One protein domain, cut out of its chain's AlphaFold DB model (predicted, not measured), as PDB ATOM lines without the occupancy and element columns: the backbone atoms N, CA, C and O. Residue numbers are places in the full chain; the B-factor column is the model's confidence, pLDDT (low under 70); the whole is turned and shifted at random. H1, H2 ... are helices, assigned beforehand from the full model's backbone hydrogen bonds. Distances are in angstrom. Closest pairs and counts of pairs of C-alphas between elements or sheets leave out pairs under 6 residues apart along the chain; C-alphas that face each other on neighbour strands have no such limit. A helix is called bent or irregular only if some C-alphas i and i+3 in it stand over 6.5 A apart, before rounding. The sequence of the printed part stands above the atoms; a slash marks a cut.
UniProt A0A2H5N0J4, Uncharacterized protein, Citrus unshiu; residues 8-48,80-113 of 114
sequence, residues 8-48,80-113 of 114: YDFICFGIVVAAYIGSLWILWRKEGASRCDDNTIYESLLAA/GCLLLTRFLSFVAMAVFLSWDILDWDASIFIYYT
ATOM      1  N   TYR A   8     114.812 101.302 115.470       76.81
ATOM      2  CA  TYR A   8     115.057 102.740 115.592       76.81
ATOM      3  C   TYR A   8     116.331 103.210 114.872       76.81
ATOM      4  O   TYR A   8     116.387 104.361 114.440       76.81
ATOM      5  N   ASP A   9     117.315 102.335 114.639       80.25
ATOM      6  CA  ASP A   9     118.541 102.706 113.920       80.25
ATOM      7  C   ASP A   9     118.244 103.094 112.464       80.25
ATOM      8  O   ASP A   9     118.897 103.972 111.900       80.25
ATOM      9  N   PHE A  10     117.196 102.520 111.861       83.25
ATOM     10  CA  PHE A  10     116.736 102.911 110.525       83.25
ATOM     11  C   PHE A  10     116.276 104.372 110.462       83.25
ATOM     12  O   PHE A  10     116.496 105.036 109.448       83.25
ATOM     13  N   ILE A  11     115.694 104.897 111.545       83.00
ATOM     14  CA  ILE A  11     115.291 106.307 111.637       83.00
ATOM     15  C   ILE A  11     116.541 107.190 111.660       83.00
ATOM     16  O   ILE A  11     116.627 108.160 110.904       83.00
ATOM     17  N   CYS A  12     117.548 106.816 112.456       81.44
ATOM     18  CA  CYS A  12     118.832 107.514 112.503       81.44
ATOM     19  C   CYS A  12     119.520 107.532 111.130       81.44
ATOM     20  O   CYS A  12     119.935 108.597 110.667       81.44
ATOM     21  N   PHE A  13     119.584 106.389 110.438       83.06
ATOM     22  CA  PHE A  13     120.129 106.326 109.079       83.06
ATOM     23  C   PHE A  13     119.345 107.212 108.107       83.06
ATOM     24  O   PHE A  13     119.954 107.929 107.314       83.06
ATOM     25  N   GLY A  14     118.012 107.226 108.202       84.94
ATOM     26  CA  GLY A  14     117.153 108.081 107.386       84.94
ATOM     27  C   GLY A  14     117.470 109.569 107.546       84.94
ATOM     28  O   GLY A  14     117.645 110.267 106.547       84.94
ATOM     29  N   ILE A  15     117.615 110.050 108.785       85.12
ATOM     30  CA  ILE A  15     117.937 111.459 109.070       85.12
ATOM     31  C   ILE A  15     119.321 111.824 108.520       85.12
ATOM     32  O   ILE A  15     119.466 112.852 107.854       85.12
ATOM     33  N   VAL A  16     120.333 110.981 108.750       85.31
ATOM     34  CA  VAL A  16     121.708 111.228 108.282       85.31
ATOM     35  C   VAL A  16     121.773 111.261 106.756       85.31
ATOM     36  O   VAL A  16     122.354 112.184 106.182       85.31
ATOM     37  N   VAL A  17     121.143 110.295 106.084       86.62
ATOM     38  CA  VAL A  17     121.109 110.230 104.617       86.62
ATOM     39  C   VAL A  17     120.342 111.417 104.038       86.62
ATOM     40  O   VAL A  17     120.816 112.038 103.088       86.62
ATOM     41  N   ALA A  18     119.203 111.795 104.623       83.75
ATOM     42  CA  ALA A  18     118.441 112.961 104.183       83.75
ATOM     43  C   ALA A  18     119.237 114.266 104.344       83.75
ATOM     44  O   ALA A  18     119.246 115.093 103.433       83.75
ATOM     45  N   ALA A  19     119.952 114.437 105.461       85.25
ATOM     46  CA  ALA A  19     120.826 115.588 105.678       85.25
ATOM     47  C   ALA A  19     121.981 115.625 104.664       85.25
ATOM     48  O   ALA A  19     122.256 116.672 104.071       85.25
ATOM     49  N   TYR A  20     122.611 114.477 104.405       84.19
ATOM     50  CA  TYR A  20     123.679 114.342 103.417       84.19
ATOM     51  C   TYR A  20     123.193 114.702 102.006       84.19
ATOM     52  O   TYR A  20     123.761 115.589 101.366       84.19
ATOM     53  N   ILE A  21     122.087 114.103 101.553       86.50
ATOM     54  CA  ILE A  21     121.486 114.382 100.240       86.50
ATOM     55  C   ILE A  21     121.043 115.844 100.147       86.50
ATOM     56  O   ILE A  21     121.300 116.492  99.136       86.50
ATOM     57  N   GLY A  22     120.425 116.393 101.195       85.12
ATOM     58  CA  GLY A  22     120.014 117.796 101.237       85.12
ATOM     59  C   GLY A  22     121.196 118.755 101.087       85.12
ATOM     60  O   GLY A  22     121.119 119.717 100.321       85.12
ATOM     61  N   SER A  23     122.315 118.467 101.759       78.50
ATOM     62  CA  SER A  23     123.535 119.274 101.649       78.50
ATOM     63  C   SER A  23     124.129 119.229 100.237       78.50
ATOM     64  O   SER A  23     124.411 120.282  99.660       78.50
ATOM     65  N   LEU A  24     124.214 118.036  99.640       80.94
ATOM     66  CA  LEU A  24     124.676 117.842  98.266       80.94
ATOM     67  C   LEU A  24     123.753 118.525  97.256       80.94
ATOM     68  O   LEU A  24     124.231 119.167  96.327       80.94
ATOM     69  N   TRP A  25     122.437 118.434  97.446       77.75
ATOM     70  CA  TRP A  25     121.447 119.050  96.565       77.75
ATOM     71  C   TRP A  25     121.573 120.574  96.541       77.75
ATOM     72  O   TRP A  25     121.540 121.193  95.475       77.75
ATOM     73  N   ILE A  26     121.738 121.196  97.711       74.81
ATOM     74  CA  ILE A  26     121.932 122.649  97.820       74.81
ATOM     75  C   ILE A  26     123.256 123.061  97.174       74.81
ATOM     76  O   ILE A  26     123.280 124.045  96.430       74.81
ATOM     77  N   LEU A  27     124.331 122.311  97.432       71.38
ATOM     78  CA  LEU A  27     125.645 122.567  96.845       71.38
ATOM     79  C   LEU A  27     125.585 122.483  95.313       71.38
ATOM     80  O   LEU A  27     125.967 123.431  94.629       71.38
ATOM     81  N   TRP A  28     125.000 121.408  94.780       69.88
ATOM     82  CA  TRP A  28     124.889 121.179  93.341       69.88
ATOM     83  C   TRP A  28     124.033 122.244  92.649       69.88
ATOM     84  O   TRP A  28     124.418 122.788  91.611       69.88
ATOM     85  N   ARG A  29     122.900 122.629  93.252       68.88
ATOM     86  CA  ARG A  29     122.054 123.710  92.726       68.88
ATOM     87  C   ARG A  29     122.802 125.042  92.665       68.88
ATOM     88  O   ARG A  29     122.549 125.845  91.767       68.88
ATOM     89  N   LYS A  30     123.709 125.288  93.612       58.69
ATOM     90  CA  LYS A  30     124.499 126.518  93.676       58.69
ATOM     91  C   LYS A  30     125.661 126.509  92.685       58.69
ATOM     92  O   LYS A  30     125.867 127.526  92.037       58.69
ATOM     93  N   GLU A  31     126.359 125.392  92.499       57.91
ATOM     94  CA  GLU A  31     127.398 125.268  91.463       57.91
ATOM     95  C   GLU A  31     126.817 125.407  90.049       57.91
ATOM     96  O   GLU A  31     127.403 126.086  89.206       57.91
ATOM     97  N   GLY A  32     125.625 124.852  89.800       56.88
ATOM     98  CA  GLY A  32     124.918 125.033  88.528       56.88
ATOM     99  C   GLY A  32     124.492 126.483  88.273       56.88
ATOM    100  O   GLY A  32     124.621 126.975  87.156       56.88
ATOM    101  N   ALA A  33     124.025 127.191  89.307       50.06
ATOM    102  CA  ALA A  33     123.624 128.595  89.193       50.06
ATOM    103  C   ALA A  33     124.820 129.564  89.133       50.06
ATOM    104  O   ALA A  33     124.754 130.534  88.383       50.06
ATOM    105  N   SER A  34     125.905 129.295  89.873       47.09
ATOM    106  CA  SER A  34     127.144 130.090  89.842       47.09
ATOM    107  C   SER A  34     127.779 130.033  88.463       47.09
ATOM    108  O   SER A  34     128.102 131.071  87.909       47.09
ATOM    109  N   ARG A  35     127.848 128.844  87.841       49.47
ATOM    110  CA  ARG A  35     128.364 128.713  86.467       49.47
ATOM    111  C   ARG A  35     127.580 129.556  85.461       49.47
ATOM    112  O   ARG A  35     128.185 130.071  84.532       49.47
ATOM    113  N   CYS A  36     126.266 129.708  85.625       50.50
ATOM    114  CA  CYS A  36     125.472 130.564  84.740       50.50
ATOM    115  C   CYS A  36     125.685 132.060  85.006       50.50
ATOM    116  O   CYS A  36     125.807 132.810  84.047       50.50
ATOM    117  N   ASP A  37     125.735 132.489  86.270       52.91
ATOM    118  CA  ASP A  37     125.879 133.909  86.639       52.91
ATOM    119  C   ASP A  37     127.304 134.433  86.373       52.91
ATOM    120  O   ASP A  37     127.492 135.553  85.905       52.91
ATOM    121  N   ASP A  38     128.321 133.594  86.591       55.50
ATOM    122  CA  ASP A  38     129.713 133.925  86.275       55.50
ATOM    123  C   ASP A  38     129.915 134.056  84.756       55.50
ATOM    124  O   ASP A  38     130.554 135.006  84.303       55.50
ATOM    125  N   ASN A  39     129.320 133.162  83.953       54.06
ATOM    126  CA  ASN A  39     129.397 133.229  82.490       54.06
ATOM    127  C   ASN A  39     128.708 134.481  81.921       54.06
ATOM    128  O   ASN A  39     129.252 135.102  81.011       54.06
ATOM    129  N   THR A  40     127.548 134.884  82.454       55.34
ATOM    130  CA  THR A  40     126.829 136.080  81.978       55.34
ATOM    131  C   THR A  40     127.522 137.380  82.382       55.34
ATOM    132  O   THR A  40     127.553 138.322  81.590       55.34
ATOM    133  N   ILE A  41     128.121 137.449  83.578       54.41
ATOM    134  CA  ILE A  41     128.930 138.607  83.996       54.41
ATOM    135  C   ILE A  41     130.192 138.710  83.135       54.41
ATOM    136  O   ILE A  41     130.534 139.808  82.695       54.41
ATOM    137  N   TYR A  42     130.863 137.590  82.849       54.09
ATOM    138  CA  TYR A  42     132.050 137.582  81.991       54.09
ATOM    139  C   TYR A  42     131.710 137.982  80.548       54.09
ATOM    140  O   TYR A  42     132.419 138.806  79.977       54.09
ATOM    141  N   GLU A  43     130.604 137.479  79.984       52.47
ATOM    142  CA  GLU A  43     130.107 137.899  78.664       52.47
ATOM    143  C   GLU A  43     129.737 139.382  78.631       52.47
ATOM    144  O   GLU A  43     130.104 140.074  77.686       52.47
ATOM    145  N   SER A  44     129.062 139.904  79.659       52.16
ATOM    146  CA  SER A  44     128.681 141.321  79.702       52.16
ATOM    147  C   SER A  44     129.886 142.251  79.858       52.16
ATOM    148  O   SER A  44     129.866 143.355  79.316       52.16
ATOM    149  N   LEU A  45     130.930 141.831  80.581       53.09
ATOM    150  CA  LEU A  45     132.179 142.585  80.713       53.09
ATOM    151  C   LEU A  45     133.039 142.494  79.447       53.09
ATOM    152  O   LEU A  45     133.618 143.499  79.047       53.09
ATOM    153  N   LEU A  46     133.082 141.336  78.779       52.91
ATOM    154  CA  LEU A  46     133.721 141.179  77.466       52.91
ATOM    155  C   LEU A  46     133.005 141.991  76.382       52.91
ATOM    156  O   LEU A  46     133.672 142.640  75.581       52.91
ATOM    157  N   ALA A  47     131.671 142.007  76.383       52.16
ATOM    158  CA  ALA A  47     130.873 142.821  75.468       52.16
ATOM    159  C   ALA A  47     131.075 144.324  75.719       52.16
ATOM    160  O   ALA A  47     131.214 145.084  74.769       52.16
ATOM    161  N   ALA A  48     131.181 144.753  76.983       50.81
ATOM    162  CA  ALA A  48     131.500 146.140  77.328       50.81
ATOM    163  C   ALA A  48     132.960 146.529  77.015       50.81
ATOM    164  O   ALA A  48     133.243 147.700  76.772       50.81
ATOM    165  N   GLY A  80     110.764 131.859 102.014       70.81
ATOM    166  CA  GLY A  80     110.009 130.604 102.097       70.81
ATOM    167  C   GLY A  80     110.846 129.358 102.438       70.81
ATOM    168  O   GLY A  80     110.340 128.459 103.097       70.81
ATOM    169  N   CYS A  81     112.127 129.299 102.064       74.94
ATOM    170  CA  CYS A  81     113.014 128.182 102.420       74.94
ATOM    171  C   CYS A  81     113.355 128.192 103.920       74.94
ATOM    172  O   CYS A  81     113.345 127.156 104.586       74.94
ATOM    173  N   LEU A  82     113.576 129.382 104.486       74.56
ATOM    174  CA  LEU A  82     113.760 129.548 105.930       74.56
ATOM    175  C   LEU A  82     112.497 129.156 106.702       74.56
ATOM    176  O   LEU A  82     112.585 128.509 107.742       74.56
ATOM    177  N   LEU A  83     111.318 129.499 106.182       76.62
ATOM    178  CA  LEU A  83     110.052 129.080 106.783       76.62
ATOM    179  C   LEU A  83     109.850 127.567 106.705       76.62
ATOM    180  O   LEU A  83     109.472 126.966 107.704       76.62
ATOM    181  N   LEU A  84     110.153 126.942 105.566       76.38
ATOM    182  CA  LEU A  84     110.033 125.495 105.402       76.38
ATOM    183  C   LEU A  84     110.955 124.740 106.365       76.38
ATOM    184  O   LEU A  84     110.514 123.813 107.033       76.38
ATOM    185  N   THR A  85     112.219 125.154 106.480       82.88
ATOM    186  CA  THR A  85     113.172 124.518 107.408       82.88
ATOM    187  C   THR A  85     112.757 124.692 108.867       82.88
ATOM    188  O   THR A  85     112.807 123.733 109.635       82.88
ATOM    189  N   ARG A  86     112.263 125.876 109.248       84.56
ATOM    190  CA  ARG A  86     111.702 126.110 110.587       84.56
ATOM    191  C   ARG A  86     110.461 125.265 110.854       84.56
ATOM    192  O   ARG A  86     110.338 124.703 111.937       84.56
ATOM    193  N   PHE A  87     109.567 125.150 109.878       84.38
ATOM    194  CA  PHE A  87     108.368 124.328 109.992       84.38
ATOM    195  C   PHE A  87     108.715 122.843 110.138       84.38
ATOM    196  O   PHE A  87     108.189 122.178 111.023       84.38
ATOM    197  N   LEU A  88     109.657 122.334 109.340       86.50
ATOM    198  CA  LEU A  88     110.140 120.957 109.458       86.50
ATOM    199  C   LEU A  88     110.768 120.691 110.830       86.50
ATOM    200  O   LEU A  88     110.484 119.663 111.437       86.50
ATOM    201  N   SER A  89     111.563 121.632 111.349       84.81
ATOM    202  CA  SER A  89     112.115 121.535 112.703       84.81
ATOM    203  C   SER A  89     111.020 121.494 113.771       84.81
ATOM    204  O   SER A  89     111.132 120.725 114.721       84.81
ATOM    205  N   PHE A  90     109.967 122.303 113.622       86.25
ATOM    206  CA  PHE A  90     108.825 122.304 114.534       86.25
ATOM    207  C   PHE A  90     108.083 120.962 114.509       86.25
ATOM    208  O   PHE A  90     107.828 120.390 115.563       86.25
ATOM    209  N   VAL A  91     107.793 120.429 113.317       89.94
ATOM    210  CA  VAL A  91     107.123 119.129 113.160       89.94
ATOM    211  C   VAL A  91     107.966 118.005 113.757       89.94
ATOM    212  O   VAL A  91     107.428 117.188 114.494       89.94
ATOM    213  N   ALA A  92     109.275 117.978 113.498       89.12
ATOM    214  CA  ALA A  92     110.161 116.962 114.061       89.12
ATOM    215  C   ALA A  92     110.143 116.981 115.599       89.12
ATOM    216  O   ALA A  92     109.931 115.941 116.218       89.12
ATOM    217  N   MET A  93     110.283 118.162 116.213       85.19
ATOM    218  CA  MET A  93     110.204 118.307 117.672       85.19
ATOM    219  C   MET A  93     108.833 117.898 118.220       85.19
ATOM    220  O   MET A  93     108.767 117.224 119.242       85.19
ATOM    221  N   ALA A  94     107.741 118.261 117.541       86.38
ATOM    222  CA  ALA A  94     106.393 117.879 117.953       86.38
ATOM    223  C   ALA A  94     106.170 116.361 117.878       86.38
ATOM    224  O   ALA A  94     105.530 115.797 118.763       86.38
ATOM    225  N   VAL A  95     106.710 115.694 116.854       88.50
ATOM    226  CA  VAL A  95     106.630 114.233 116.711       88.50
ATOM    227  C   VAL A  95     107.401 113.538 117.824       88.50
ATOM    228  O   VAL A  95     106.830 112.660 118.462       88.50
ATOM    229  N   PHE A  96     108.647 113.943 118.096       85.88
ATOM    230  CA  PHE A  96     109.429 113.361 119.193       85.88
ATOM    231  C   PHE A  96     108.737 113.552 120.539       85.88
ATOM    232  O   PHE A  96     108.520 112.580 121.251       85.88
ATOM    233  N   LEU A  97     108.277 114.772 120.826       84.00
ATOM    234  CA  LEU A  97     107.535 115.067 122.047       84.00
ATOM    235  C   LEU A  97     106.269 114.208 122.180       84.00
ATOM    236  O   LEU A  97     105.959 113.715 123.258       84.00
ATOM    237  N   SER A  98     105.528 114.028 121.086       84.06
ATOM    238  CA  SER A  98     104.316 113.203 121.094       84.06
ATOM    239  C   SER A  98     104.641 111.727 121.307       84.06
ATOM    240  O   SER A  98     103.902 111.037 122.001       84.06
ATOM    241  N   TRP A  99     105.738 111.243 120.721       85.12
ATOM    242  CA  TRP A  99     106.214 109.875 120.910       85.12
ATOM    243  C   TRP A  99     106.600 109.627 122.367       85.12
ATOM    244  O   TRP A  99     106.156 108.644 122.950       85.12
ATOM    245  N   ASP A 100     107.352 110.551 122.966       81.94
ATOM    246  CA  ASP A 100     107.750 110.487 124.373       81.94
ATOM    247  C   ASP A 100     106.530 110.438 125.302       81.94
ATOM    248  O   ASP A 100     106.477 109.615 126.211       81.94
ATOM    249  N   ILE A 101     105.509 111.262 125.036       81.94
ATOM    250  CA  ILE A 101     104.257 111.253 125.808       81.94
ATOM    251  C   ILE A 101     103.504 109.926 125.647       81.94
ATOM    252  O   ILE A 101     102.935 109.434 126.613       81.94
ATOM    253  N   LEU A 102     103.461 109.334 124.452       83.31
ATOM    254  CA  LEU A 102     102.745 108.069 124.250       83.31
ATOM    255  C   LEU A 102     103.440 106.880 124.918       83.31
ATOM    256  O   LEU A 102     102.758 105.974 125.393       83.31
ATOM    257  N   ASP A 103     104.771 106.871 124.919       82.56
ATOM    258  CA  ASP A 103     105.569 105.746 125.409       82.56
ATOM    259  C   ASP A 103     105.787 105.819 126.932       82.56
ATOM    260  O   ASP A 103     105.760 104.796 127.615       82.56
ATOM    261  N   TRP A 104     105.925 107.031 127.483       74.31
ATOM    262  CA  TRP A 104     106.284 107.255 128.891       74.31
ATOM    263  C   TRP A 104     105.237 108.036 129.699       74.31
ATOM    264  O   TRP A 104     105.404 108.199 130.911       74.31
ATOM    265  N   ASP A 105     104.148 108.497 129.078       70.31
ATOM    266  CA  ASP A 105     103.125 109.355 129.698       70.31
ATOM    267  C   ASP A 105     103.740 110.617 130.354       70.31
ATOM    268  O   ASP A 105     104.913 110.953 130.155       70.31
ATOM    269  N   ALA A 106     102.986 111.372 131.160       66.94
ATOM    270  CA  ALA A 106     103.515 112.559 131.853       66.94
ATOM    271  C   ALA A 106     104.677 112.262 132.836       66.94
ATOM    272  O   ALA A 106     105.303 113.194 133.349       66.94
ATOM    273  N   SER A 107     104.987 110.985 133.092       68.38
ATOM    274  CA  SER A 107     106.057 110.567 134.002       68.38
ATOM    275  C   SER A 107     107.452 110.974 133.520       68.38
ATOM    276  O   SER A 107     108.325 111.234 134.346       68.38
ATOM    277  N   ILE A 108     107.641 111.149 132.205       65.81
ATOM    278  CA  ILE A 108     108.920 111.613 131.658       65.81
ATOM    279  C   ILE A 108     109.265 113.026 132.138       65.81
ATOM    280  O   ILE A 108     110.421 113.312 132.425       65.81
ATOM    281  N   PHE A 109     108.267 113.900 132.315       65.12
ATOM    282  CA  PHE A 109     108.495 115.248 132.836       65.12
ATOM    283  C   PHE A 109     108.814 115.245 134.329       65.12
ATOM    284  O   PHE A 109     109.581 116.093 134.771       65.12
ATOM    285  N   ILE A 110     108.274 114.285 135.086       66.94
ATOM    286  CA  ILE A 110     108.561 114.142 136.519       66.94
ATOM    287  C   ILE A 110     110.036 113.769 136.723       66.94
ATOM    288  O   ILE A 110     110.704 114.409 137.531       66.94
ATOM    289  N   TYR A 111     110.561 112.839 135.917       63.16
ATOM    290  CA  TYR A 111     111.960 112.389 135.973       63.16
ATOM    291  C   TYR A 111     112.991 113.491 135.649       63.16
ATOM    292  O   TYR A 111     114.133 113.432 136.087       63.16
ATOM    293  N   TYR A 112     112.610 114.522 134.884       59.31
ATOM    294  CA  TYR A 112     113.471 115.684 134.600       59.31
ATOM    295  C   TYR A 112     113.297 116.846 135.594       59.31
ATOM    296  O   TYR A 112     113.987 117.860 135.469       59.31
ATOM    297  N   THR A 113     112.357 116.739 136.537       66.56
ATOM    298  CA  THR A 113     112.071 117.778 137.546       66.56
ATOM    299  C   THR A 113     112.498 117.402 138.966       66.56
ATOM    300  O   THR A 113     112.392 118.244 139.858       66.56
TER     301      THR A 113
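AT A GLANCE: This is residues 8 to 48 and 80 to 113 of the 114 residues of an uncharacterized protein of Citrus unshiu (UniProt A0A2H5N0J4). Two long helices, H1 and H2, run opposite ways in nearly parallel lines, shifted along the long axis, with the first half of H1 alongside the first half of H2 across an open gap. The short helix H3 turns aside at the last end of H2 like a small hook, and the outline is a rod. The printed part has 75 residues with three named helices, in the order H1, H2, H3, and no named strand; the class is all helix. The whole is extended, with a radius of gyration of the C-alphas of 21.8 A and spans of 71 by 24 by 17 A.

IN THESE COORDINATES: The printed part begins at Tyr 8. H1 holds residues 9 to 48, 40 residues, and is the longest helix; its first C-alpha, of Asp 9, is at (118.541, 102.706, 113.920), and it is 58.3 A from first to last C-alpha. After the cut, H2 holds residues 80 to 104, 25 residues and 35.7 A, from C-alpha 80 at (110.009, 130.604, 102.097). H3 holds residues 107 to 111, five residues, and ends with C-alpha 111 at (111.960, 112.389, 135.973). No helix is bent or irregular.

HOW THE PARTS SIT: H1 touches no helix. It is apart from H2 and apart from H3. Residues 8 to 48, of which 9 to 48 belong to H1, stand free. Residues 80 to 99, which belong to H2, stand free too, and so do residues 102 to 107, of which 102 to 104 belong to H2. H2 and H3 are close but not clearly touching, with 2 pairs of C-alphas within 8 A; their closest C-alphas, those of Asp 100 and Ile 108, are 7.5 A apart. Their centres are 19.9 A apart, and a tight link of 2 residues joins them. In the backbones of H2 and H3, every O i to N i+4 pair is within hydrogen-bond range; in H1, 35 of 36 are.

THE WHOLE: The two C-alphas farthest apart, those of Ala 48 and Ser 107, are 71.6 A apart, and the first and last printed C-alphas, of Tyr 8 and Thr 113, are 26.8 A apart. Residues 49 to 79 are not printed; the C-alphas of Ala 48 and Gly 80 are 36.3 A apart across this cut, and the link from H1 to H2 runs across it. No link that is printed whole is long. The mean pLDDT of the printed part is 72.6. It is under 70 in 29 residues, namely 28 to 48 and 106 to 113.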